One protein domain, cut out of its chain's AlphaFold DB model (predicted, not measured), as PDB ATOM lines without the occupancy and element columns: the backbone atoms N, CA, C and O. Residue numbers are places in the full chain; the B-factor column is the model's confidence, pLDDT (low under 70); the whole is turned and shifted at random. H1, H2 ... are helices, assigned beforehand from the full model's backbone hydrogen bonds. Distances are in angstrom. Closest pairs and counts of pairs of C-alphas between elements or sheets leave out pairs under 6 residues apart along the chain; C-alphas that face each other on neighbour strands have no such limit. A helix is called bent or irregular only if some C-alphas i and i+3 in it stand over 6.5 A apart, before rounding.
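This is residues 11 to 150 and 179 to 221 of the 230 residues of an uncharacterized protein of Sandarakinorhabdus cyanobacteriorum (UniProt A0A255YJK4). Look for H3 in the core of a cluster of crossed helices, with H1, H2, H7 and H4a, the first arm of the long helix H4, round it. H4 bends like an L, and its second arm, H4b, makes a triangle with H7 and H8, while H5 and H6 form a small pair at the edge, beyond H4a. The printed part has 183 residues with eight named helices, H1 to H8 in chain order, and no named strand: all helix. It is compact, with a radius of gyration of the C-alphas of 16.9 A, and spans 46 by 40 by 32 A.

Begin with H4, residues 80 to 106, the hub, touching four other helices. By its hydrogen bonds it was assigned as one helix, but it is bent: C-alphas 89 and 92 are 7.9 A apart, and H4a, residues 80 to 89, and H4b, residues 92 to 106, are about perpendicular at 85 degrees. H4a and H3, residues 61 to 75, touch as a helical hairpin at a steep tilt of 42 degrees, opposite ways; their closest C-alphas are those of Ala 70 and Ala 83, 5.5 A apart. H2, residues 27 to 42, touches H4a with residues 36 to 40 alone, closest at the C-alphas of Leu 40 and Ala 84, 6.3 A. H2 is irregular, with C-alphas 28 and 31 at 7.1 A. Now look for H8, residues 206 to 215: it touches H4b, closest at the C-alphas of Leu 99 and Cys 213, 5.4 A. H7, residues 187 to 200, touches H4b with residues 187 to 191 alone, closest at the C-alphas of Ile 98 and Ala 187, 5.8 A. H7 also touches H1, residues 12 to 22, closest at the C-alphas of Ile 22 and Arg 193, 5.8 A. H5, residues 124 to 131, touches H6, residues 136 to 145, closest at the C-alphas of Leu 130 and Val 139, 5.3 A. Every O i to N i+4 pair is within hydrogen-bond range in H1, H3, H4a, H4b, H6, H7 and H8; H2 has 10 of 12 and H5 2 of 4.

Find C-alpha 12 at (48.899, 50.779, -25.724), where H1 begins; it runs 15.2 A. H2 runs 23.9 A, H3 21.1 A, H4b 21.4 A and H7 19.8 A. H8 ends at C-alpha 215, at (55.303, 35.162, -44.809).

The C-alphas farthest apart, of Glu 27 and Asn 149, are 49.6 A apart. Residues 151 to 178 are not printed, and C-alphas 150 and 179 are 31.0 A apart across the cut. The links H2 to H3 and H4 to H5 are long. The mean pLDDT of the printed part is 74.4, and 65 residues are under 70, among them 110 to 140.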
ATOM      1  N   GLY A  11      50.821  51.394 -30.238       91.19
ATOM      2  CA  GLY A  11      50.950  51.781 -28.830       91.19
ATOM      3  C   GLY A  11      49.816  51.216 -27.966       91.19
ATOM      4  O   GLY A  11      48.826  50.691 -28.469       91.19
ATOM      5  N   SER A  12      49.934  51.305 -26.637       91.19
ATOM      6  CA  SER A  12      48.899  50.779 -25.724       91.19
ATOM      7  C   SER A  12      47.525  51.414 -25.924       91.19
ATOM      8  O   SER A  12      46.522  50.717 -25.814       91.19
ATOM      9  N   LYS A  13      47.475  52.721 -26.213       91.25
ATOM     10  CA  LYS A  13      46.212  53.442 -26.404       91.25
ATOM     11  C   LYS A  13      45.557  53.041 -27.725       91.25
ATOM     12  O   LYS A  13      44.355  52.818 -27.773       91.25
ATOM     13  N   GLU A  14      46.356  52.919 -28.777       92.62
ATOM     14  CA  GLU A  14      45.910  52.477 -30.093       92.62
ATOM     15  C   GLU A  14      45.433  51.017 -30.051       92.62
ATOM     16  O   GLU A  14      44.413  50.695 -30.654       92.62
ATOM     17  N   LEU A  15      46.118  50.152 -29.291       93.00
ATOM     18  CA  LEU A  15      45.690  48.772 -29.046       93.00
ATOM     19  C   LEU A  15      44.345  48.733 -28.314       93.00
ATOM     20  O   LEU A  15      43.464  47.969 -28.688       93.00
ATOM     21  N   GLU A  16      44.173  49.542 -27.273       94.94
ATOM     22  CA  GLU A  16      42.918  49.608 -26.526       94.94
ATOM     23  C   GLU A  16      41.752  50.064 -27.413       94.94
ATOM     24  O   GLU A  16      40.722  49.400 -27.452       94.94
ATOM     25  N   GLN A  17      41.938  51.128 -28.200       94.25
ATOM     26  CA  GLN A  17      40.934  51.613 -29.155       94.25
ATOM     27  C   GLN A  17      40.578  50.566 -30.216       94.25
ATOM     28  O   GLN A  17      39.405  50.368 -30.532       94.25
ATOM     29  N   LEU A  18      41.588  49.862 -30.730       92.00
ATOM     30  CA  LEU A  18      41.422  48.744 -31.651       92.00
ATOM     31  C   LEU A  18      40.561  47.635 -31.028       92.00
ATOM     32  O   LEU A  18      39.638  47.134 -31.666       92.00
ATOM     33  N   LEU A  19      40.832  47.265 -29.777       93.25
ATOM     34  CA  LEU A  19      40.090  46.217 -29.078       93.25
ATOM     35  C   LEU A  19      38.659  46.636 -28.744       93.25
ATOM     36  O   LEU A  19      37.762  45.807 -28.879       93.25
ATOM     37  N   ILE A  20      38.433  47.897 -28.371       93.44
ATOM     38  CA  ILE A  20      37.086  48.458 -28.188       93.44
ATOM     39  C   ILE A  20      36.294  48.331 -29.491       93.44
ATOM     40  O   ILE A  20      35.179  47.820 -29.479       93.44
ATOM     41  N   ALA A  21      36.896  48.722 -30.617       90.75
ATOM     42  CA  ALA A  21      36.240  48.685 -31.921       90.75
ATOM     43  C   ALA A  21      35.955  47.257 -32.419       90.75
ATOM     44  O   ALA A  21      34.909  47.012 -33.012       90.75
ATOM     45  N   ILE A  22      36.870  46.305 -32.206       88.56
ATOM     46  CA  ILE A  22      36.700  44.917 -32.672       88.56
ATOM     47  C   ILE A  22      35.665  44.153 -31.847       88.56
ATOM     48  O   ILE A  22      34.933  43.332 -32.403       88.56
ATOM     49  N   ASN A  23      35.651  44.381 -30.533       85.75
ATOM     50  CA  ASN A  23      34.813  43.636 -29.595       85.75
ATOM     51  C   ASN A  23      33.516  44.379 -29.237       85.75
ATOM     52  O   ASN A  23      32.815  43.926 -28.337       85.75
ATOM     53  N   ASP A  24      33.234  45.500 -29.913       89.00
ATOM     54  CA  ASP A  24      32.052  46.350 -29.716       89.00
ATOM     55  C   ASP A  24      31.796  46.674 -28.233       89.00
ATOM     56  O   ASP A  24      30.721  46.441 -27.688       89.00
ATOM     57  N   VAL A  25      32.847  47.131 -27.540       90.00
ATOM     58  CA  VAL A  25      32.796  47.361 -26.088       90.00
ATOM     59  C   VAL A  25      32.073  48.683 -25.789       90.00
ATOM     60  O   VAL A  25      32.567  49.731 -26.224       90.00
ATOM     61  N   PRO A  26      30.964  48.671 -25.019       93.31
ATOM     62  CA  PRO A  26      30.246  49.882 -24.620       93.31
ATOM     63  C   PRO A  26      31.124  50.860 -23.833       93.31
ATOM     64  O   PRO A  26      32.094  50.451 -23.191       93.31
ATOM     65  N   GLU A  27      30.789  52.155 -23.852       95.69
ATOM     66  CA  GLU A  27      31.575  53.209 -23.188       95.69
ATOM     67  C   GLU A  27      31.724  52.958 -21.681       95.69
ATOM     68  O   GLU A  27      32.823  53.066 -21.130       95.69
ATOM     69  N   GLU A  28      30.646  52.517 -21.039       96.25
ATOM     70  CA  GLU A  28      30.584  52.147 -19.627       96.25
ATOM     71  C   GLU A  28      31.521  50.983 -19.250       96.25
ATOM     72  O   GLU A  28      31.997  50.915 -18.113       96.25
ATOM     73  N   ASP A  29      31.856  50.113 -20.207       94.56
ATOM     74  CA  ASP A  29      32.685  48.923 -20.001       94.56
ATOM     75  C   ASP A  29      34.156  49.129 -20.396       94.56
ATOM     76  O   ASP A  29      35.006  48.270 -20.120       94.56
ATOM     77  N   GLN A  30      34.508  50.270 -20.999       96.06
ATOM     78  CA  GLN A  30      35.881  50.531 -21.447       96.06
ATOM     79  C   GLN A  30      36.875  50.486 -20.281       96.06
ATOM     80  O   GLN A  30      37.924  49.856 -20.395       96.06
ATOM     81  N   ALA A  31      36.518  51.035 -19.114       96.00
ATOM     82  CA  ALA A  31      37.368  50.988 -17.920       96.00
ATOM     83  C   ALA A  31      37.625  49.549 -17.419       96.00
ATOM     84  O   ALA A  31      38.715  49.227 -16.917       96.00
ATOM     85  N   ALA A  32      36.636  48.661 -17.570       94.94
ATOM     86  CA  ALA A  32      36.777  47.246 -17.245       94.94
ATOM     87  C   ALA A  32      37.716  46.546 -18.240       94.94
ATOM     88  O   ALA A  32      38.580  45.767 -17.821       94.94
ATOM     89  N   LEU A  33      37.615  46.864 -19.535       95.06
ATOM     90  CA  LEU A  33      38.567  46.400 -20.545       95.06
ATOM     91  C   LEU A  33      39.991  46.871 -20.223       95.06
ATOM     92  O   LEU A  33      40.883  46.027 -20.131       95.06
ATOM     93  N   THR A  34      40.217  48.162 -19.950       95.06
ATOM     94  CA  THR A  34      41.542  48.693 -19.575       95.06
ATOM     95  C   THR A  34      42.154  47.906 -18.413       95.06
ATOM     96  O   THR A  34      43.344  47.577 -18.405       95.06
ATOM     97  N   SER A  35      41.335  47.590 -17.407       95.12
ATOM     98  CA  SER A  35      41.756  46.842 -16.222       95.12
ATOM     99  C   SER A  35      42.151  45.401 -16.564       95.12
ATOM    100  O   SER A  35      43.189  44.922 -16.098       95.12
ATOM    101  N   ARG A  36      41.388  44.734 -17.437       94.94
ATOM    102  CA  ARG A  36      41.710  43.392 -17.956       94.94
ATOM    103  C   ARG A  36      43.000  43.395 -18.775       94.94
ATOM    104  O   ARG A  36      43.828  42.512 -18.580       94.94
ATOM    105  N   LEU A  37      43.226  44.404 -19.617       94.25
ATOM    106  CA  LEU A  37      44.463  44.535 -20.399       94.25
ATOM    107  C   LEU A  37      45.695  44.698 -19.504       94.25
ATOM    108  O   LEU A  37      46.716  44.046 -19.721       94.25
ATOM    109  N   LYS A  38      45.592  45.513 -18.447       92.69
ATOM    110  CA  LYS A  38      46.657  45.646 -17.441       92.69
ATOM    111  C   LYS A  38      46.942  44.317 -16.741       92.69
ATOM    112  O   LYS A  38      48.105  44.001 -16.491       92.69
ATOM    113  N   LEU A  39      45.902  43.548 -16.417       93.75
ATOM    114  CA  LEU A  39      46.054  42.237 -15.791       93.75
ATOM    115  C   LEU A  39      46.691  41.218 -16.749       93.75
ATOM    116  O   LEU A  39      47.636  40.546 -16.351       93.75
ATOM    117  N   LEU A  40      46.262  41.165 -18.013       93.75
ATOM    118  CA  LEU A  40      46.893  40.335 -19.049       93.75
ATOM    119  C   LEU A  40      48.384  40.653 -19.198       93.75
ATOM    120  O   LEU A  40      49.206  39.740 -19.160       93.75
ATOM    121  N   ALA A  41      48.746  41.937 -19.254       91.75
ATOM    122  CA  ALA A  41      50.143  42.357 -19.338       91.75
ATOM    123  C   ALA A  41      50.964  41.906 -18.116       91.75
ATOM    124  O   ALA A  41      52.094  41.441 -18.263       91.75
ATOM    125  N   ARG A  42      50.393  41.979 -16.904       91.00
ATOM    126  CA  ARG A  42      51.029  41.456 -15.676       91.00
ATOM    127  C   ARG A  42      51.210  39.939 -15.707       91.00
ATOM    128  O   ARG A  42      52.186  39.442 -15.157       91.00
ATOM    129  N   LEU A  43      50.294  39.226 -16.355       91.62
ATOM    130  CA  LEU A  43      50.351  37.777 -16.562       91.62
ATOM    131  C   LEU A  43      51.253  37.371 -17.741       91.62
ATOM    132  O   LEU A  43      51.342  36.187 -18.054       91.62
ATOM    133  N   GLY A  44      51.936  38.326 -18.381       89.94
ATOM    134  CA  GLY A  44      52.860  38.062 -19.484       89.94
ATOM    135  C   GLY A  44      52.180  37.878 -20.840       89.94
ATOM    136  O   GLY A  44      52.750  37.236 -21.714       89.94
ATOM    137  N   VAL A  45      50.971  38.415 -21.029       90.94
ATOM    138  CA  VAL A  45      50.278  38.417 -22.323       90.94
ATOM    139  C   VAL A  45      50.154  39.849 -22.849       90.94
ATOM    140  O   VAL A  45      49.499  40.671 -22.204       90.94
ATOM    141  N   PRO A  46      50.731  40.167 -24.020       90.31
ATOM    142  CA  PRO A  46      51.509  39.293 -24.902       90.31
ATOM    143  C   PRO A  46      52.948  39.063 -24.400       90.31
ATOM    144  O   PRO A  46      53.508  39.895 -23.684       90.31
ATOM    145  N   ASP A  47      53.553  37.943 -24.811       75.62
ATOM    146  CA  ASP A  47      54.844  37.434 -24.289       75.62
ATOM    147  C   ASP A  47      56.021  38.402 -24.551       75.62
ATOM    148  O   ASP A  47      56.996  38.475 -23.802       75.62
ATOM    149  N   ALA A  48      55.901  39.229 -25.591       62.44
ATOM    150  CA  ALA A  48      56.974  40.082 -26.092       62.44
ATOM    151  C   ALA A  48      57.243  41.362 -25.270       62.44
ATOM    152  O   ALA A  48      58.153  42.121 -25.610       62.44
ATOM    153  N   GLN A  49      56.464  41.669 -24.225       62.72
ATOM    154  CA  GLN A  49      56.462  43.012 -23.618       62.72
ATOM    155  C   GLN A  49      56.501  42.986 -22.085       62.72
ATOM    156  O   GLN A  49      55.554  43.389 -21.410       62.72
ATOM    157  N   ARG A  50      57.631  42.586 -21.489       59.03
ATOM    158  CA  ARG A  50      57.870  42.882 -20.065       59.03
ATOM    159  C   ARG A  50      58.151  44.378 -19.909       59.03
ATOM    160  O   ARG A  50      59.218  44.859 -20.277       59.03
ATOM    161  N   VAL A  51      57.188  45.110 -19.352       58.00
ATOM    162  CA  VAL A  51      57.120  46.587 -19.252       58.00
ATOM    163  C   VAL A  51      58.152  47.223 -18.288       58.00
ATOM    164  O   VAL A  51      57.907  48.269 -17.697       58.00
ATOM    165  N   GLY A  52      59.314  46.597 -18.081       57.41
ATOM    166  CA  GLY A  52      60.227  46.915 -16.975       57.41
ATOM    167  C   GLY A  52      61.165  48.112 -17.170       57.41
ATOM    168  O   GLY A  52      61.811  48.514 -16.212       57.41
ATOM    169  N   THR A  53      61.285  48.691 -18.369       64.31
ATOM    170  CA  THR A  53      62.394  49.622 -18.684       64.31
ATOM    171  C   THR A  53      61.975  51.070 -18.952       64.31
ATOM    172  O   THR A  53      62.749  51.838 -19.518       64.31
ATOM    173  N   GLY A  54      60.751  51.471 -18.585       76.69
ATOM    174  CA  GLY A  54      60.256  52.845 -18.795       76.69
ATOM    175  C   GLY A  54      60.023  53.222 -20.267       76.69
ATOM    176  O   GLY A  54      59.642  54.351 -20.572       76.69
ATOM    177  N   ARG A  55      60.220  52.282 -21.197       78.56
ATOM    178  CA  ARG A  55      59.880  52.453 -22.611       78.56
ATOM    179  C   ARG A  55      58.384  52.240 -22.811       78.56
ATOM    180  O   ARG A  55      57.788  51.351 -22.205       78.56
ATOM    181  N   LYS A  56      57.785  53.046 -23.694       82.44
ATOM    182  CA  LYS A  56      56.396  52.850 -24.128       82.44
ATOM    183  C   LYS A  56      56.257  51.456 -24.747       82.44
ATOM    184  O   LYS A  56      57.069  51.083 -25.594       82.44
ATOM    185  N   ALA A  57      55.229  50.726 -24.325       86.00
ATOM    186  CA  ALA A  57      54.848  49.452 -24.917       86.00
ATOM    187  C   ALA A  57      54.524  49.634 -26.412       86.00
ATOM    188  O   ALA A  57      53.961  50.653 -26.820       86.00
ATOM    189  N   ARG A  58      54.938  48.656 -27.218       88.56
ATOM    190  CA  ARG A  58      54.821  48.618 -28.680       88.56
ATOM    191  C   ARG A  58      54.399  47.226 -29.123       88.56
ATOM    192  O   ARG A  58      55.214  46.313 -29.110       88.56
ATOM    193  N   PHE A  59      53.151  47.064 -29.509       88.88
ATOM    194  CA  PHE A  59      52.589  45.784 -29.899       88.88
ATOM    195  C   PHE A  59      52.788  45.570 -31.393       88.88
ATOM    196  O   PHE A  59      52.400  46.415 -32.198       88.88
ATOM    197  N   ASP A  60      53.397  44.444 -31.748       89.31
ATOM    198  CA  ASP A  60      53.353  43.952 -33.118       89.31
ATOM    199  C   ASP A  60      51.992  43.300 -33.404       89.31
ATOM    200  O   ASP A  60      51.141  43.122 -32.524       89.31
ATOM    201  N   LEU A  61      51.777  42.920 -34.657       85.25
ATOM    202  CA  LEU A  61      50.520  42.326 -35.082       85.25
ATOM    203  C   LEU A  61      50.223  40.983 -34.382       85.25
ATOM    204  O   LEU A  61      49.071  40.704 -34.056       85.25
ATOM    205  N   ILE A  62      51.244  40.169 -34.082       87.50
ATOM    206  CA  ILE A  62      51.073  38.912 -33.326       87.50
ATOM    207  C   ILE A  62      50.536  39.216 -31.932       87.50
ATOM    208  O   ILE A  62      49.571  38.597 -31.487       87.50
ATOM    209  N   SER A  63      51.141  40.192 -31.263       90.50
ATOM    210  CA  SER A  63      50.751  40.648 -29.937       90.50
ATOM    211  C   SER A  63      49.310  41.155 -29.925       90.50
ATOM    212  O   SER A  63      48.550  40.827 -29.016       90.50
ATOM    213  N   VAL A  64      48.904  41.892 -30.962       90.12
ATOM    214  CA  VAL A  64      47.522  42.357 -31.151       90.12
ATOM    215  C   VAL A  64      46.551  41.180 -31.229       90.12
ATOM    216  O   VAL A  64      45.575  41.151 -30.483       90.12
ATOM    217  N   PHE A  65      46.828  40.185 -32.080       87.75
ATOM    218  CA  PHE A  65      45.986  38.991 -32.180       87.75
ATOM    219  C   PHE A  65      45.916  38.232 -30.852       87.75
ATOM    220  O   PHE A  65      44.840  37.781 -30.458       87.75
ATOM    221  N   GLN A  66      47.043  38.108 -30.148       91.06
ATOM    222  CA  GLN A  66      47.109  37.407 -28.869       91.06
ATOM    223  C   GLN A  66      46.205  38.076 -27.829       91.06
ATOM    224  O   GLN A  66      45.411  37.401 -27.175       91.06
ATOM    225  N   VAL A  67      46.276  39.404 -27.713       93.44
ATOM    226  CA  VAL A  67      45.440  40.171 -26.782       93.44
ATOM    227  C   VAL A  67      43.971  40.148 -27.205       93.44
ATOM    228  O   VAL A  67      43.106  39.961 -26.353       93.44
ATOM    229  N   ALA A  68      43.668  40.270 -28.498       91.50
ATOM    230  CA  ALA A  68      42.291  40.218 -28.987       91.50
ATOM    231  C   ALA A  68      41.620  38.876 -28.661       91.50
ATOM    232  O   ALA A  68      40.499  38.845 -28.163       91.50
ATOM    233  N   ILE A  69      42.343  37.768 -28.837       90.31
ATOM    234  CA  ILE A  69      41.856  36.432 -28.469       90.31
ATOM    235  C   ILE A  69      41.697  36.298 -26.952       90.31
ATOM    236  O   ILE A  69      40.745  35.671 -26.493       90.31
ATOM    237  N   ALA A  70      42.593  36.898 -26.162       92.88
ATOM    238  CA  ALA A  70      42.460  36.937 -24.706       92.88
ATOM    239  C   ALA A  70      41.161  37.627 -24.271       92.88
ATOM    240  O   ALA A  70      40.453  37.111 -23.408       92.88
ATOM    241  N   VAL A  71      40.849  38.776 -24.875       93.44
ATOM    242  CA  VAL A  71      39.637  39.550 -24.582       93.44
ATOM    243  C   VAL A  71      38.384  38.756 -24.941       93.44
ATOM    244  O   VAL A  71      37.503  38.632 -24.095       93.44
ATOM    245  N   GLU A  72      38.352  38.139 -26.122       90.31
ATOM    246  CA  GLU A  72      37.259  37.256 -26.551       90.31
ATOM    247  C   GLU A  72      37.050  36.100 -25.561       90.31
ATOM    248  O   GLU A  72      35.936  35.854 -25.103       90.31
ATOM    249  N   MET A  73      38.125  35.431 -25.122       89.38
ATOM    250  CA  MET A  73      38.028  34.393 -24.086       89.38
ATOM    251  C   MET A  73      37.394  34.917 -22.793       89.38
ATOM    252  O   MET A  73      36.547  34.241 -22.205       89.38
ATOM    253  N   ILE A  74      37.788  36.113 -22.351       91.88
ATOM    254  CA  ILE A  74      37.260  36.725 -21.128       91.88
ATOM    255  C   ILE A  74      35.777  37.085 -21.285       91.88
ATOM    256  O   ILE A  74      34.991  36.845 -20.368       91.88
ATOM    257  N   GLN A  75      35.369  37.603 -22.446       88.25
ATOM    258  CA  GLN A  75      33.960  37.864 -22.766       88.25
ATOM    259  C   GLN A  75      33.137  36.568 -22.800       88.25
ATOM    260  O   GLN A  75      31.997  36.543 -22.341       88.25
ATOM    261  N   MET A  76      33.746  35.453 -23.208       85.75
ATOM    262  CA  MET A  76      33.176  34.104 -23.103       85.75
ATOM    263  C   MET A  76      33.249  33.514 -21.681       85.75
ATOM    264  O   MET A  76      33.186  32.295 -21.504       85.75
ATOM    265  N   SER A  77      33.362  34.363 -20.655       91.38
ATOM    266  CA  SER A  77      33.374  33.997 -19.233       91.38
ATOM    267  C   SER A  77      34.587  33.180 -18.766       91.38
ATOM    268  O   SER A  77      34.527  32.540 -17.712       91.38
ATOM    269  N   LEU A  78      35.714  33.190 -19.491       89.94
ATOM    270  CA  LEU A  78      36.973  32.695 -18.925       89.94
ATOM    271  C   LEU A  78      37.557  33.746 -17.976       89.94
ATOM    272  O   LEU A  78      37.503  34.946 -18.236       89.94
ATOM    273  N   SER A  79      38.179  33.299 -16.883       93.12
ATOM    274  CA  SER A  79      38.969  34.218 -16.065       93.12
ATOM    275  C   SER A  79      40.190  34.708 -16.847       93.12
ATOM    276  O   SER A  79      40.726  33.994 -17.706       93.12
ATOM    277  N   THR A  80      40.664  35.909 -16.522       94.69
ATOM    278  CA  THR A  80      41.848  36.504 -17.157       94.69
ATOM    279  C   THR A  80      43.075  35.601 -17.018       94.69
ATOM    280  O   THR A  80      43.840  35.434 -17.963       94.69
ATOM    281  N   GLU A  81      43.230  34.940 -15.871       93.62
ATOM    282  CA  GLU A  81      44.312  33.995 -15.579       93.62
ATOM    283  C   GLU A  81      44.221  32.740 -16.447       93.62
ATOM    284  O   GLU A  81      45.246  32.212 -16.881       93.62
ATOM    285  N   LYS A  82      43.006  32.238 -16.698       90.12
ATOM    286  CA  LYS A  82      42.799  31.069 -17.558       90.12
ATOM    287  C   LYS A  82      43.063  31.426 -19.019       90.12
ATOM    288  O   LYS A  82      43.771  30.681 -19.691       90.12
ATOM    289  N   ALA A  83      42.565  32.571 -19.482       92.25
ATOM    290  CA  ALA A  83      42.834  33.079 -20.825       92.25
ATOM    291  C   ALA A  83      44.340  33.296 -21.055       92.25
ATOM    292  O   ALA A  83      44.884  32.830 -22.056       92.25
ATOM    293  N   ALA A  84      45.030  33.926 -20.097       92.81
ATOM    294  CA  ALA A  84      46.468  34.154 -20.180       92.81
ATOM    295  C   ALA A  84      47.251  32.838 -20.258       92.81
ATOM    296  O   ALA A  84      48.026  32.648 -21.192       92.81
ATOM    297  N   ARG A  85      46.978  31.890 -19.347       89.25
ATOM    298  CA  ARG A  85      47.598  30.555 -19.359       89.25
ATOM    299  C   ARG A  85      47.379  29.845 -20.695       89.25
ATOM    300  O   ARG A  85      48.333  29.350 -21.287       89.25
ATOM    301  N   LEU A  86      46.142  29.817 -21.196       87.56
ATOM    302  CA  LEU A  86      45.827  29.177 -22.476       87.56
ATOM    303  C   LEU A  86      46.637  29.768 -23.624       87.56
ATOM    304  O   LEU A  86      47.163  29.013 -24.437       87.56
ATOM    305  N   LEU A  87      46.780  31.091 -23.677       89.50
ATOM    306  CA  LEU A  87      47.597  31.730 -24.699       89.50
ATOM    307  C   LEU A  87      49.067  31.377 -24.521       89.50
ATOM    308  O   LEU A  87      49.676  30.910 -25.471       89.50
ATOM    309  N   THR A  88      49.634  31.485 -23.325       87.50
ATOM    310  CA  THR A  88      51.045  31.137 -23.103       87.50
ATOM    311  C   THR A  88      51.387  29.720 -23.586       87.50
ATOM    312  O   THR A  88      52.439  29.518 -24.187       87.50
ATOM    313  N   TYR A  89      50.493  28.742 -23.397       83.38
ATOM    314  CA  TYR A  89      50.758  27.349 -23.781       83.38
ATOM    315  C   TYR A  89      50.320  26.978 -25.203       83.38
ATOM    316  O   TYR A  89      50.990  26.187 -25.867       83.38
ATOM    317  N   ALA A  90      49.194  27.506 -25.684       84.69
ATOM    318  CA  ALA A  90      48.602  27.103 -26.959       84.69
ATOM    319  C   ALA A  90      48.892  28.078 -28.110       84.69
ATOM    320  O   ALA A  90      48.594  27.748 -29.263       84.69
ATOM    321  N   TRP A  91      49.475  29.252 -27.835       86.75
ATOM    322  CA  TRP A  91      49.619  30.327 -28.820       86.75
ATOM    323  C   TRP A  91      50.346  29.934 -30.103       86.75
ATOM    324  O   TRP A  91      49.770  30.176 -31.162       86.75
ATOM    325  N   PRO A  92      51.526  29.276 -30.083       79.81
ATOM    326  CA  PRO A  92      52.236  28.960 -31.325       79.81
ATOM    327  C   PRO A  92      51.382  28.148 -32.309       79.81
ATOM    328  O   PRO A  92      51.400  28.381 -33.517       79.81
ATOM    329  N   ARG A  93      50.570  27.225 -31.784       74.56
ATOM    330  CA  ARG A  93      49.684  26.387 -32.595       74.56
ATOM    331  C   ARG A  93      48.391  27.100 -32.974       74.56
ATOM    332  O   ARG A  93      47.954  26.989 -34.117       74.56
ATOM    333  N   GLY A  94      47.796  27.834 -32.033       78.38
ATOM    334  CA  GLY A  94      46.625  28.669 -32.293       78.38
ATOM    335  C   GLY A  94      46.899  29.664 -33.418       78.38
ATOM    336  O   GLY A  94      46.124  29.737 -34.367       78.38
ATOM    337  N   LEU A  95      48.054  30.332 -33.373       80.31
ATOM    338  CA  LEU A  95      48.517  31.257 -34.399       80.31
ATOM    339  C   LEU A  95      48.621  30.580 -35.769       80.31
ATOM    340  O   LEU A  95      48.045  31.076 -36.728       80.31
ATOM    341  N   SER A  96      49.271  29.418 -35.871       76.94
ATOM    342  CA  SER A  96      49.364  28.682 -37.144       76.94
ATOM    343  C   SER A  96      47.982  28.371 -37.752       76.94
ATOM    344  O   SER A  96      47.748  28.584 -38.947       76.94
ATOM    345  N   ASN A  97      47.015  27.962 -36.923       74.12
ATOM    346  CA  ASN A  97      45.636  27.715 -37.358       74.12
ATOM    347  C   ASN A  97      44.924  28.999 -37.813       74.12
ATOM    348  O   ASN A  97      44.236  28.994 -38.835       74.12
ATOM    349  N   ILE A  98      45.104  30.104 -37.087       75.38
ATOM    350  CA  ILE A  98      44.552  31.414 -37.457       75.38
ATOM    351  C   ILE A  98      45.116  31.848 -38.812       75.38
ATOM    352  O   ILE A  98      44.359  32.114 -39.741       75.38
ATOM    353  N   LEU A  99      46.442  31.852 -38.960       78.06
ATOM    354  CA  LEU A  99      47.108  32.325 -40.173       78.06
ATOM    355  C   LEU A  99      46.771  31.461 -41.393       78.06
ATOM    356  O   LEU A  99      46.526  31.989 -42.479       78.06
ATOM    357  N   SER A 100      46.728  30.137 -41.229       75.31
ATOM    358  CA  SER A 100      46.339  29.226 -42.314       75.31
ATOM    359  C   SER A 100      44.886  29.435 -42.739       75.31
ATOM    360  O   SER A 100      44.586  29.430 -43.934       75.31
ATOM    361  N   THR A 101      43.994  29.689 -41.782       72.25
ATOM    362  CA  THR A 101      42.594  30.012 -42.057       72.25
ATOM    363  C   THR A 101      42.460  31.319 -42.812       72.25
ATOM    364  O   THR A 101      41.784  31.344 -43.837       72.25
ATOM    365  N   ILE A 102      43.117  32.381 -42.343       71.88
ATOM    366  CA  ILE A 102      43.128  33.683 -43.016       71.88
ATOM    367  C   ILE A 102      43.597  33.504 -44.463       71.88
ATOM    368  O   ILE A 102      42.914  33.924 -45.394       71.88
ATOM    369  N   GLY A 103      44.701  32.779 -44.673       76.25
ATOM    370  CA  GLY A 103      45.202  32.479 -46.014       76.25
ATOM    371  C   GLY A 103      44.198  31.711 -46.887       76.25
ATOM    372  O   GLY A 103      44.061  32.005 -48.072       76.25
ATOM    373  N   ARG A 104      43.466  30.735 -46.332       74.44
ATOM    374  CA  ARG A 104      42.416  29.998 -47.066       74.44
ATOM    375  C   ARG A 104      41.213  30.882 -47.395       74.44
ATOM    376  O   ARG A 104      40.710  30.804 -48.513       74.44
ATOM    377  N   ALA A 105      40.780  31.717 -46.451       68.19
ATOM    378  CA  ALA A 105      39.689  32.669 -46.642       68.19
ATOM    379  C   ALA A 105      39.997  33.612 -47.810       68.19
ATOM    380  O   ALA A 105      39.201  33.739 -48.735       68.19
ATOM    381  N   HIS A 106      41.201  34.189 -47.820       65.69
ATOM    382  CA  HIS A 106      41.633  35.111 -48.870       65.69
ATOM    383  C   HIS A 106      41.753  34.475 -50.248       65.69
ATOM    384  O   HIS A 106      41.460  35.126 -51.246       65.69
ATOM    385  N   ARG A 107      42.137  33.198 -50.331       76.38
ATOM    386  CA  ARG A 107      42.181  32.475 -51.610       76.38
ATOM    387  C   ARG A 107      40.794  32.085 -52.140       76.38
ATOM    388  O   ARG A 107      40.720  31.318 -53.093       76.38
ATOM    389  N   GLY A 108      39.708  32.529 -51.497       76.38
ATOM    390  CA  GLY A 108      38.346  32.107 -51.827       76.38
ATOM    391  C   GLY A 108      38.108  30.613 -51.589       76.38
ATOM    392  O   GLY A 108      37.131  30.054 -52.076       76.38
ATOM    393  N   GLN A 109      39.001  29.942 -50.847       75.69
ATOM    394  CA  GLN A 109      38.922  28.504 -50.564       75.69
ATOM    395  C   GLN A 109      37.989  28.191 -49.389       75.69
ATOM    396  O   GLN A 109      37.776  27.021 -49.067       75.69
ATOM    397  N   LEU A 110      37.465  29.221 -48.724       67.12
ATOM    398  CA  LEU A 110      36.352  29.107 -47.793       67.12
ATOM    399  C   LEU A 110      35.122  29.689 -48.493       67.12
ATOM    400  O   LEU A 110      34.973  30.904 -48.596       67.12
ATOM    401  N   THR A 111      34.266  28.820 -49.027       59.69
ATOM    402  CA  THR A 111      32.945  29.216 -49.535       59.69
ATOM    403  C   THR A 111      32.053  29.610 -48.355       59.69
ATOM    404  O   THR A 111      32.279  29.126 -47.251       59.69
ATOM    405  N   GLY A 112      31.057  30.481 -48.548       49.41
ATOM    406  CA  GLY A 112      30.242  31.064 -47.463       49.41
ATOM    407  C   GLY A 112      29.595  30.060 -46.493       49.41
ATOM    408  O   GLY A 112      29.383  30.396 -45.335       49.41
ATOM    409  N   GLU A 113      29.374  28.812 -46.920       48.34
ATOM    410  CA  GLU A 113      28.915  27.705 -46.061       48.34
ATOM    411  C   GLU A 113      30.059  26.936 -45.371       48.34
ATOM    412  O   GLU A 113      29.839  26.268 -44.372       48.34
ATOM    413  N   SER A 114      31.292  27.030 -45.876       47.00
ATOM    414  CA  SER A 114      32.521  26.466 -45.301       47.00
ATOM    415  C   SER A 114      33.321  27.479 -44.467       47.00
ATOM    416  O   SER A 114      34.338  27.096 -43.883       47.00
ATOM    417  N   ILE A 115      32.851  28.726 -44.328       43.91
ATOM    418  CA  ILE A 115      33.235  29.627 -43.225       43.91
ATOM    419  C   ILE A 115      32.494  29.184 -41.948       43.91
ATOM    420  O   ILE A 115      32.031  29.992 -41.147       43.91
ATOM    421  N   TYR A 116      32.386  27.871 -41.722       44.28
ATOM    422  CA  TYR A 116      32.313  27.409 -40.350       44.28
ATOM    423  C   TYR A 116      33.589  27.903 -39.676       44.28
ATOM    424  O   TYR A 116      34.654  27.856 -40.306       44.28
ATOM    425  N   PRO A 117      33.470  28.458 -38.458       45.62
ATOM    426  CA  PRO A 117      34.569  29.113 -37.778       45.62
ATOM    427  C   PRO A 117      35.798  28.230 -37.917       45.62
ATOM    428  O   PRO A 117      35.719  27.024 -37.673       45.62
ATOM    429  N   ALA A 118      36.936  28.799 -38.307       45.09
ATOM    430  CA  ALA A 118      38.175  28.190 -37.870       45.09
ATOM    431  C   ALA A 118      38.160  28.303 -36.359       45.09
ATOM    432  O   ALA A 118      38.562  29.307 -35.770       45.09
ATOM    433  N   VAL A 119      37.526  27.303 -35.762       48.09
ATOM    434  CA  VAL A 119      37.388  27.164 -34.343       48.09
ATOM    435  C   VAL A 119      38.811  26.965 -33.902       48.09
ATOM    436  O   VAL A 119      39.455  25.968 -34.243       48.09
ATOM    437  N   ILE A 120      39.328  27.928 -33.154       52.62
ATOM    438  CA  ILE A 120      40.430  27.593 -32.278       52.62
ATOM    439  C   ILE A 120      39.806  26.659 -31.247       52.62
ATOM    440  O   ILE A 120      39.260  27.106 -30.242       52.62
ATOM    441  N   THR A 121      39.802  25.357 -31.535       52.97
ATOM    442  CA  THR A 121      39.319  24.364 -30.583       52.97
ATOM    443  C   THR A 121      40.409  24.215 -29.542       52.97
ATOM    444  O   THR A 121      41.265  23.332 -29.609       52.97
ATOM    445  N   LEU A 122      40.414  25.135 -28.586       52.25
ATOM    446  CA  LEU A 122      41.135  24.950 -27.345       52.25
ATOM    447  C   LEU A 122      40.311  23.938 -26.552       52.25
ATOM    448  O   LEU A 122      39.263  24.273 -26.008       52.25
ATOM    449  N   SER A 123      40.737  22.672 -26.551       51.31
ATOM    450  CA  SER A 123      40.104  21.646 -25.718       51.31
ATOM    451  C   SER A 123      40.332  22.007 -24.250       51.31
ATOM    452  O   SER A 123      41.369  21.677 -23.674       51.31
ATOM    453  N   LEU A 124      39.375  22.725 -23.651       50.69
ATOM    454  CA  LEU A 124      39.470  23.177 -22.264       50.69
ATOM    455  C   LEU A 124      39.544  22.001 -21.288       50.69
ATOM    456  O   LEU A 124      40.114  22.174 -20.221       50.69
ATOM    457  N   GLU A 125      39.051  20.815 -21.654       47.44
ATOM    458  CA  GLU A 125      39.107  19.598 -20.832       47.44
ATOM    459  C   GLU A 125      40.543  19.116 -20.577       47.44
ATOM    460  O   GLU A 125      40.889  18.791 -19.443       47.44
ATOM    461  N   ARG A 126      41.424  19.160 -21.589       51.09
ATOM    462  CA  ARG A 126      42.854  18.837 -21.403       51.09
ATOM    463  C   ARG A 126      43.600  19.913 -20.619       51.09
ATOM    464  O   ARG A 126      44.581  19.622 -19.945       51.09
ATOM    465  N   PHE A 127      43.112  21.151 -20.677       50.56
ATOM    466  CA  PHE A 127      43.620  22.248 -19.858       50.56
ATOM    467  C   PHE A 127      42.973  22.309 -18.473       50.56
ATOM    468  O   PHE A 127      43.475  23.023 -17.614       50.56
ATOM    469  N   ASP A 128      41.893  21.580 -18.198       51.91
ATOM    470  CA  ASP A 128      41.229  21.605 -16.893       51.91
ATOM    471  C   ASP A 128      42.131  20.967 -15.825       51.91
ATOM    472  O   ASP A 128      42.196  21.473 -14.709       51.91
ATOM    473  N   GLY A 129      42.937  19.961 -16.194       58.59
ATOM    474  CA  GLY A 129      44.028  19.448 -15.353       58.59
ATOM    475  C   GLY A 129      45.128  20.486 -15.080       58.59
ATOM    476  O   GLY A 129      45.604  20.600 -13.955       58.59
ATOM    477  N   LEU A 130      45.461  21.315 -16.076       51.22
ATOM    478  CA  LEU A 130      46.454  22.397 -15.969       51.22
ATOM    479  C   LEU A 130      45.914  23.666 -15.279       51.22
ATOM    480  O   LEU A 130      46.694  24.508 -14.843       51.22
ATOM    481  N   THR A 131      44.592  23.844 -15.208       48.41
ATOM    482  CA  THR A 131      43.947  25.078 -14.715       48.41
ATOM    483  C   THR A 131      43.255  24.916 -13.366       48.41
ATOM    484  O   THR A 131      42.987  25.927 -12.728       48.41
ATOM    485  N   LYS A 132      43.001  23.681 -12.908       55.22
ATOM    486  CA  LYS A 132      42.521  23.389 -11.545       55.22
ATOM    487  C   LYS A 132      43.626  23.389 -10.495       55.22
ATOM    488  O   LYS A 132      43.317  23.467  -9.311       55.22
ATOM    489  N   SER A 133      44.887  23.285 -10.911       54.66
ATOM    490  CA  SER A 133      46.008  23.414  -9.992       54.66
ATOM    491  C   SER A 133      46.501  24.857  -9.957       54.66
ATOM    492  O   SER A 133      47.058  25.355 -10.938       54.66
ATOM    493  N   ASP A 134      46.322  25.517  -8.815       53.03
ATOM    494  CA  ASP A 134      47.020  26.767  -8.499       53.03
ATOM    495  C   ASP A 134      48.496  26.524  -8.136       53.03
ATOM    496  O   ASP A 134      49.245  27.480  -7.951       53.03
ATOM    497  N   ASP A 135      48.936  25.259  -8.070       61.16
ATOM    498  CA  ASP A 135      50.332  24.880  -7.853       61.16
ATOM    499  C   ASP A 135      51.111  24.863  -9.189       61.16
ATOM    500  O   ASP A 135      50.883  23.974 -10.024       61.16
ATOM    501  N   PRO A 136      52.075  25.786  -9.392       57.03
ATOM    502  CA  PRO A 136      52.924  25.830 -10.580       57.03
ATOM    503  C   PRO A 136      53.710  24.535 -10.818       57.03
ATOM    504  O   PRO A 136      54.036  24.215 -11.962       57.03
ATOM    505  N   LYS A 137      54.017  23.770  -9.758       66.81
ATOM    506  CA  LYS A 137      54.741  22.498  -9.879       66.81
ATOM    507  C   LYS A 137      53.887  21.421 -10.526       66.81
ATOM    508  O   LYS A 137      54.397  20.696 -11.370       66.81
ATOM    509  N   ALA A 138      52.599  21.356 -10.197       68.00
ATOM    510  CA  ALA A 138      51.676  20.412 -10.820       68.00
ATOM    511  C   ALA A 138      51.476  20.717 -12.314       68.00
ATOM    512  O   ALA A 138      51.370  19.799 -13.120       68.00
ATOM    513  N   VAL A 139      51.487  22.000 -12.698       58.47
ATOM    514  CA  VAL A 139      51.438  22.423 -14.108       58.47
ATOM    515  C   VAL A 139      52.690  21.964 -14.862       58.47
ATOM    516  O   VAL A 139      52.592  21.417 -15.959       58.47
ATOM    517  N   GLU A 140      53.872  22.146 -14.269       64.06
ATOM    518  CA  GLU A 140      55.140  21.705 -14.860       64.06
ATOM    519  C   GLU A 140      55.278  20.168 -14.876       64.06
ATOM    520  O   GLU A 140      55.835  19.600 -15.814       64.06
ATOM    521  N   GLU A 141      54.742  19.468 -13.876       70.19
ATOM    522  CA  GLU A 141      54.715  18.005 -13.833       70.19
ATOM    523  C   GLU A 141      53.747  17.423 -14.869       70.19
ATOM    524  O   GLU A 141      54.106  16.499 -15.595       70.19
ATOM    525  N   GLU A 142      52.557  18.005 -15.017       62.00
ATOM    526  CA  GLU A 142      51.603  17.631 -16.063       62.00
ATOM    527  C   GLU A 142      52.179  17.913 -17.460       62.00
ATOM    528  O   GLU A 142      52.066  17.085 -18.363       62.00
ATOM    529  N   ARG A 143      52.914  19.021 -17.628       60.47
ATOM    530  CA  ARG A 143      53.692  19.300 -18.845       60.47
ATOM    531  C   ARG A 143      54.721  18.201 -19.133       60.47
ATOM    532  O   ARG A 143      54.873  17.807 -20.289       60.47
ATOM    533  N   ARG A 144      55.420  17.695 -18.111       66.69
ATOM    534  CA  ARG A 144      56.352  16.561 -18.255       66.69
ATOM    535  C   ARG A 144      55.618  15.263 -18.597       66.69
ATOM    536  O   ARG A 144      56.100  14.516 -19.439       66.69
ATOM    537  N   ARG A 145      54.441  15.009 -18.012       65.81
ATOM    538  CA  ARG A 145      53.617  13.816 -18.296       65.81
ATOM    539  C   ARG A 145      53.048  13.806 -19.711       65.81
ATOM    540  O   ARG A 145      53.062  12.767 -20.359       65.81
ATOM    541  N   GLN A 146      52.579  14.948 -20.209       54.69
ATOM    542  CA  GLN A 146      52.030  15.072 -21.566       54.69
ATOM    543  C   GLN A 146      53.108  15.064 -22.655       54.69
ATOM    544  O   GLN A 146      52.795  14.977 -23.843       54.69
ATOM    545  N   SER A 147      54.373  15.169 -22.256       54.28
ATOM    546  CA  SER A 147      55.513  15.186 -23.157       54.28
ATOM    547  C   SER A 147      56.700  14.441 -22.524       54.28
ATOM    548  O   SER A 147      57.734  15.064 -22.267       54.28
ATOM    549  N   PRO A 148      56.591  13.116 -22.264       43.38
ATOM    550  CA  PRO A 148      57.612  12.354 -21.528       43.38
ATOM    551  C   PRO A 148      58.997  12.423 -22.183       43.38
ATOM    552  O   PRO A 148      60.015  12.388 -21.501       43.38
ATOM    553  N   ASN A 149      59.018  12.601 -23.509       47.44
ATOM    554  CA  ASN A 149      60.220  12.718 -24.337       47.44
ATOM    555  C   ASN A 149      60.411  14.136 -24.916       47.44
ATOM    556  O   ASN A 149      61.128  14.316 -25.897       47.44
ATOM    557  N   GLY A 150      59.701  15.146 -24.402       42.53
ATOM    558  CA  GLY A 150      59.655  16.485 -25.004       42.53
ATOM    559  C   GLY A 150      58.849  16.570 -26.312       42.53
ATOM    560  O   GLY A 150      58.777  17.644 -26.912       42.53
ATOM    561  N   ALA A 179      27.864  20.207 -24.703       44.56
ATOM    562  CA  ALA A 179      29.028  21.047 -24.967       44.56
ATOM    563  C   ALA A 179      29.567  21.657 -23.655       44.56
ATOM    564  O   ALA A 179      29.569  22.872 -23.460       44.56
ATOM    565  N   LYS A 180      30.010  20.822 -22.708       38.81
ATOM    566  CA  LYS A 180      30.631  21.279 -21.463       38.81
ATOM    567  C   LYS A 180      31.971  21.945 -21.796       38.81
ATOM    568  O   LYS A 180      33.023  21.326 -21.774       38.81
ATOM    569  N   ARG A 181      31.899  23.256 -22.044       47.44
ATOM    570  CA  ARG A 181      33.007  24.219 -22.121       47.44
ATOM    571  C   ARG A 181      33.928  24.058 -23.333       47.44
ATOM    572  O   ARG A 181      35.142  23.962 -23.183       47.44
ATOM    573  N   ILE A 182      33.381  24.111 -24.543       43.25
ATOM    574  CA  ILE A 182      34.182  24.471 -25.721       43.25
ATOM    575  C   ILE A 182      33.870  25.930 -26.043       43.25
ATOM    576  O   ILE A 182      32.787  26.244 -26.530       43.25
ATOM    577  N   SER A 183      34.813  26.826 -25.758       51.31
ATOM    578  CA  SER A 183      34.729  28.208 -26.225       51.31
ATOM    579  C   SER A 183      35.155  28.241 -27.688       51.31
ATOM    580  O   SER A 183      36.334  28.101 -28.009       51.31
ATOM    581  N   VAL A 184      34.179  28.371 -28.583       54.53
ATOM    582  CA  VAL A 184      34.417  28.521 -30.018       54.53
ATOM    583  C   VAL A 184      34.712  29.985 -30.326       54.53
ATOM    584  O   VAL A 184      33.799  30.799 -30.412       54.53
ATOM    585  N   ILE A 185      35.989  30.317 -30.523       61.84
ATOM    586  CA  ILE A 185      36.387  31.620 -31.066       61.84
ATOM    587  C   ILE A 185      36.419  31.503 -32.585       61.84
ATOM    588  O   ILE A 185      37.136  30.660 -33.136       61.84
ATOM    589  N   ASN A 186      35.651  32.351 -33.270       71.25
ATOM    590  CA  ASN A 186      35.680  32.434 -34.725       71.25
ATOM    591  C   ASN A 186      36.910  33.240 -35.174       71.25
ATOM    592  O   ASN A 186      36.837  34.456 -35.357       71.25
ATOM    593  N   ALA A 187      38.042  32.555 -35.360       65.88
ATOM    594  CA  ALA A 187      39.297  33.183 -35.770       65.88
ATOM    595  C   ALA A 187      39.185  33.949 -37.098       65.88
ATOM    596  O   ALA A 187      39.810  34.995 -37.245       65.88
ATOM    597  N   SER A 188      38.371  33.463 -38.043       64.56
ATOM    598  CA  SER A 188      38.137  34.130 -39.329       64.56
ATOM    599  C   SER A 188      37.445  35.479 -39.144       64.56
ATOM    600  O   SER A 188      37.875  36.471 -39.722       64.56
ATOM    601  N   SER A 189      36.398  35.521 -38.312       74.31
ATOM    602  CA  SER A 189      35.678  36.762 -37.992       74.31
ATOM    603  C   SER A 189      36.585  37.751 -37.264       74.31
ATOM    604  O   SER A 189      36.664  38.922 -37.636       74.31
ATOM    605  N   LEU A 190      37.347  37.272 -36.277       77.44
ATOM    606  CA  LEU A 190      38.281  38.113 -35.540       77.44
ATOM    607  C   LEU A 190      39.356  38.709 -36.455       77.44
ATOM    608  O   LEU A 190      39.595  39.914 -36.419       77.44
ATOM    609  N   ALA A 191      39.960  37.888 -37.310       71.00
ATOM    610  CA  ALA A 191      40.955  38.346 -38.267       71.00
ATOM    611  C   ALA A 191      40.389  39.311 -39.306       71.00
ATOM    612  O   ALA A 191      41.054  40.284 -39.649       71.00
ATOM    613  N   HIS A 192      39.160  39.080 -39.766       75.81
ATOM    614  CA  HIS A 192      38.476  40.003 -40.659       75.81
ATOM    615  C   HIS A 192      38.246  41.362 -39.988       75.81
ATOM    616  O   HIS A 192      38.617  42.383 -40.560       75.81
ATOM    617  N   ARG A 193      37.726  41.391 -38.753       81.19
ATOM    618  CA  ARG A 193      37.524  42.642 -37.996       81.19
ATOM    619  C   ARG A 193      38.840  43.385 -37.749       81.19
ATOM    620  O   ARG A 193      38.885  44.600 -37.919       81.19
ATOM    621  N   ILE A 194      39.913  42.661 -37.416       75.81
ATOM    622  CA  ILE A 194      41.264  43.230 -37.297       75.81
ATOM    623  C   ILE A 194      41.709  43.829 -38.635       75.81
ATOM    624  O   ILE A 194      42.116  44.987 -38.674       75.81
ATOM    625  N   GLY A 195      41.581  43.086 -39.735       72.12
ATOM    626  CA  GLY A 195      41.955  43.550 -41.071       72.12
ATOM    627  C   GLY A 195      41.205  44.809 -41.505       72.12
ATOM    628  O   GLY A 195      41.836  45.780 -41.913       72.12
ATOM    629  N   VAL A 196      39.881  44.833 -41.335       74.00
ATOM    630  CA  VAL A 196      39.034  45.995 -41.659       74.00
ATOM    631  C   VAL A 196      39.440  47.226 -40.847       74.00
ATOM    632  O   VAL A 196      39.494  48.334 -41.382       74.00
ATOM    633  N   TYR A 197      39.757  47.060 -39.559       77.94
ATOM    634  CA  TYR A 197      40.218  48.178 -38.739       77.94
ATOM    635  C   TYR A 197      41.585  48.702 -39.195       77.94
ATOM    636  O   TYR A 197      41.772  49.917 -39.315       77.94
ATOM    637  N   LEU A 198      42.546  47.807 -39.440       74.88
ATOM    638  CA  LEU A 198      43.893  48.188 -39.875       74.88
ATOM    639  C   LEU A 198      43.860  48.935 -41.214       74.88
ATOM    640  O   LEU A 198      44.567  49.931 -41.380       74.88
ATOM    641  N   GLU A 199      42.975  48.517 -42.119       73.75
ATOM    642  CA  GLU A 199      42.760  49.178 -43.402       73.75
ATOM    643  C   GLU A 199      42.134  50.566 -43.217       73.75
ATOM    644  O   GLU A 199      42.648  51.560 -43.735       73.75
ATOM    645  N   ARG A 200      41.080  50.673 -42.395       75.75
ATOM    646  CA  ARG A 200      40.422  51.955 -42.088       75.75
ATOM    647  C   ARG A 200      41.375  52.964 -41.447       75.75
ATOM    648  O   ARG A 200      41.270  54.163 -41.704       75.75
ATOM    649  N   THR A 201      42.294  52.487 -40.614       73.81
ATOM    650  CA  THR A 201      43.297  53.321 -39.937       73.81
ATOM    651  C   THR A 201      44.548  53.576 -40.775       73.81
ATOM    652  O   THR A 201      45.432  54.301 -40.323       73.81
ATOM    653  N   LYS A 202      44.612  53.045 -42.008       82.00
ATOM    654  CA  LYS A 202      45.765  53.144 -42.919       82.00
ATOM    655  C   LYS A 202      47.069  52.630 -42.301       82.00
ATOM    656  O   LYS A 202      48.150  53.074 -42.676       82.00
ATOM    657  N   VAL A 203      46.958  51.715 -41.340       72.44
ATOM    658  CA  VAL A 203      48.102  51.077 -40.685       72.44
ATOM    659  C   VAL A 203      48.636  49.951 -41.562       72.44
ATOM    660  O   VAL A 203      49.845  49.791 -41.699       72.44
ATOM    661  N   MET A 204      47.726  49.164 -42.134       78.12
ATOM    662  CA  MET A 204      48.035  48.034 -43.000       78.12
ATOM    663  C   MET A 204      46.800  47.711 -43.840       78.12
ATOM    664  O   MET A 204      45.693  47.619 -43.315       78.12
ATOM    665  N   THR A 205      46.971  47.527 -45.140       78.94
ATOM    666  CA  THR A 205      45.915  47.041 -46.030       78.94
ATOM    667  C   THR A 205      45.613  45.569 -45.756       78.94
ATOM    668  O   THR A 205      46.458  44.805 -45.281       78.94
ATOM    669  N   LEU A 206      44.415  45.122 -46.130       70.44
ATOM    670  CA  LEU A 206      44.048  43.709 -46.047       70.44
ATOM    671  C   LEU A 206      45.017  42.808 -46.847       70.44
ATOM    672  O   LEU A 206      45.322  41.687 -46.438       70.44
ATOM    673  N   ALA A 207      45.539  43.314 -47.970       72.38
ATOM    674  CA  ALA A 207      46.522  42.621 -48.798       72.38
ATOM    675  C   ALA A 207      47.886  42.475 -48.096       72.38
ATOM    676  O   ALA A 207      48.492  41.406 -48.159       72.38
ATOM    677  N   GLU A 208      48.348  43.511 -47.395       75.44
ATOM    678  CA  GLU A 208      49.584  43.470 -46.600       75.44
ATOM    679  C   GLU A 208      49.446  42.542 -45.394       75.44
ATOM    680  O   GLU A 208      50.343  41.738 -45.137       75.44
ATOM    681  N   LEU A 209      48.298  42.571 -44.710       73.75
ATOM    682  CA  LEU A 209      47.984  41.627 -43.636       73.75
ATOM    683  C   LEU A 209      48.044  40.184 -44.148       73.75
ATOM    684  O   LEU A 209      48.609  39.299 -43.500       73.75
ATOM    685  N   HIS A 210      47.498  39.941 -45.335       69.69
ATOM    686  CA  HIS A 210      47.533  38.630 -45.961       69.69
ATOM    687  C   HIS A 210      48.959  38.201 -46.334       69.69
ATOM    688  O   HIS A 210      49.371  37.089 -45.993       69.69
ATOM    689  N   ALA A 211      49.730  39.079 -46.983       75.25
ATOM    690  CA  ALA A 211      51.130  38.821 -47.314       75.25
ATOM    691  C   ALA A 211      51.947  38.505 -46.053       75.25
ATOM    692  O   ALA A 211      52.723  37.549 -46.036       75.25
ATOM    693  N   TRP A 212      51.700  39.242 -44.971       76.69
ATOM    694  CA  TRP A 212      52.292  38.991 -43.668       76.69
ATOM    695  C   TRP A 212      51.908  37.617 -43.107       76.69
ATOM    696  O   TRP A 212      52.783  36.867 -42.673       76.69
ATOM    697  N   CYS A 213      50.626  37.238 -43.171       70.06
ATOM    698  CA  CYS A 213      50.168  35.930 -42.704       70.06
ATOM    699  C   CYS A 213      50.880  34.784 -43.431       70.06
ATOM    700  O   CYS A 213      51.279  33.818 -42.787       70.06
ATOM    701  N   LEU A 214      51.060  34.904 -44.752       69.69
ATOM    702  CA  LEU A 214      51.751  33.911 -45.584       69.69
ATOM    703  C   LEU A 214      53.271  33.889 -45.366       69.69
ATOM    704  O   LEU A 214      53.902  32.842 -45.484       69.69
ATOM    705  N   ALA A 215      53.871  35.042 -45.068       71.75
ATOM    706  CA  ALA A 215      55.303  35.162 -44.809       71.75
ATOM    707  C   ALA A 215      55.685  34.804 -43.364       71.75
ATOM    708  O   ALA A 215      56.872  34.677 -43.058       71.75
ATOM    709  N   CYS A 216      54.706  34.656 -42.470       66.19
ATOM    710  CA  CYS A 216      54.938  34.487 -41.045       66.19
ATOM    711  C   CYS A 216      55.773  33.217 -40.767       66.19
ATOM    712  O   CYS A 216      55.360  32.113 -41.138       66.19
ATOM    713  N   PRO A 217      56.927  33.324 -40.077       60.59
ATOM    714  CA  PRO A 217      57.822  32.187 -39.844       60.59
ATOM    715  C   PRO A 217      57.159  31.060 -39.037       60.59
ATOM    716  O   PRO A 217      57.552  29.905 -39.167       60.59
ATOM    717  N   TYR A 218      56.098  31.370 -38.285       57.44
ATOM    718  CA  TYR A 218      55.281  30.404 -37.544       57.44
ATOM    719  C   TYR A 218      54.465  29.443 -38.433       57.44
ATOM    720  O   TYR A 218      53.881  28.489 -37.919       57.44
ATOM    721  N   GLN A 219      54.416  29.655 -39.755       52.91
ATOM    722  CA  GLN A 219      53.824  28.697 -40.698       52.91
ATOM    723  C   GLN A 219      54.781  27.572 -41.111       52.91
ATOM    724  O   GLN A 219      54.324  26.552 -41.628       52.91
ATOM    725  N   ARG A 220      56.096  27.717 -40.895       48.66
ATOM    726  CA  ARG A 220      57.051  26.646 -41.192       48.66
ATOM    727  C   ARG A 220      57.157  25.730 -39.969       48.66
ATOM    728  O   ARG A 220      57.447  26.237 -38.883       48.66
ATOM    729  N   PRO A 221      56.933  24.408 -40.098       46.38
ATOM    730  CA  PRO A 221      57.258  23.487 -39.016       46.38
ATOM    731  C   PRO A 221      58.723  23.701 -38.637       46.38
ATOM    732  O   PRO A 221      59.577  23.803 -39.518       46.38
TER     733      PRO A 221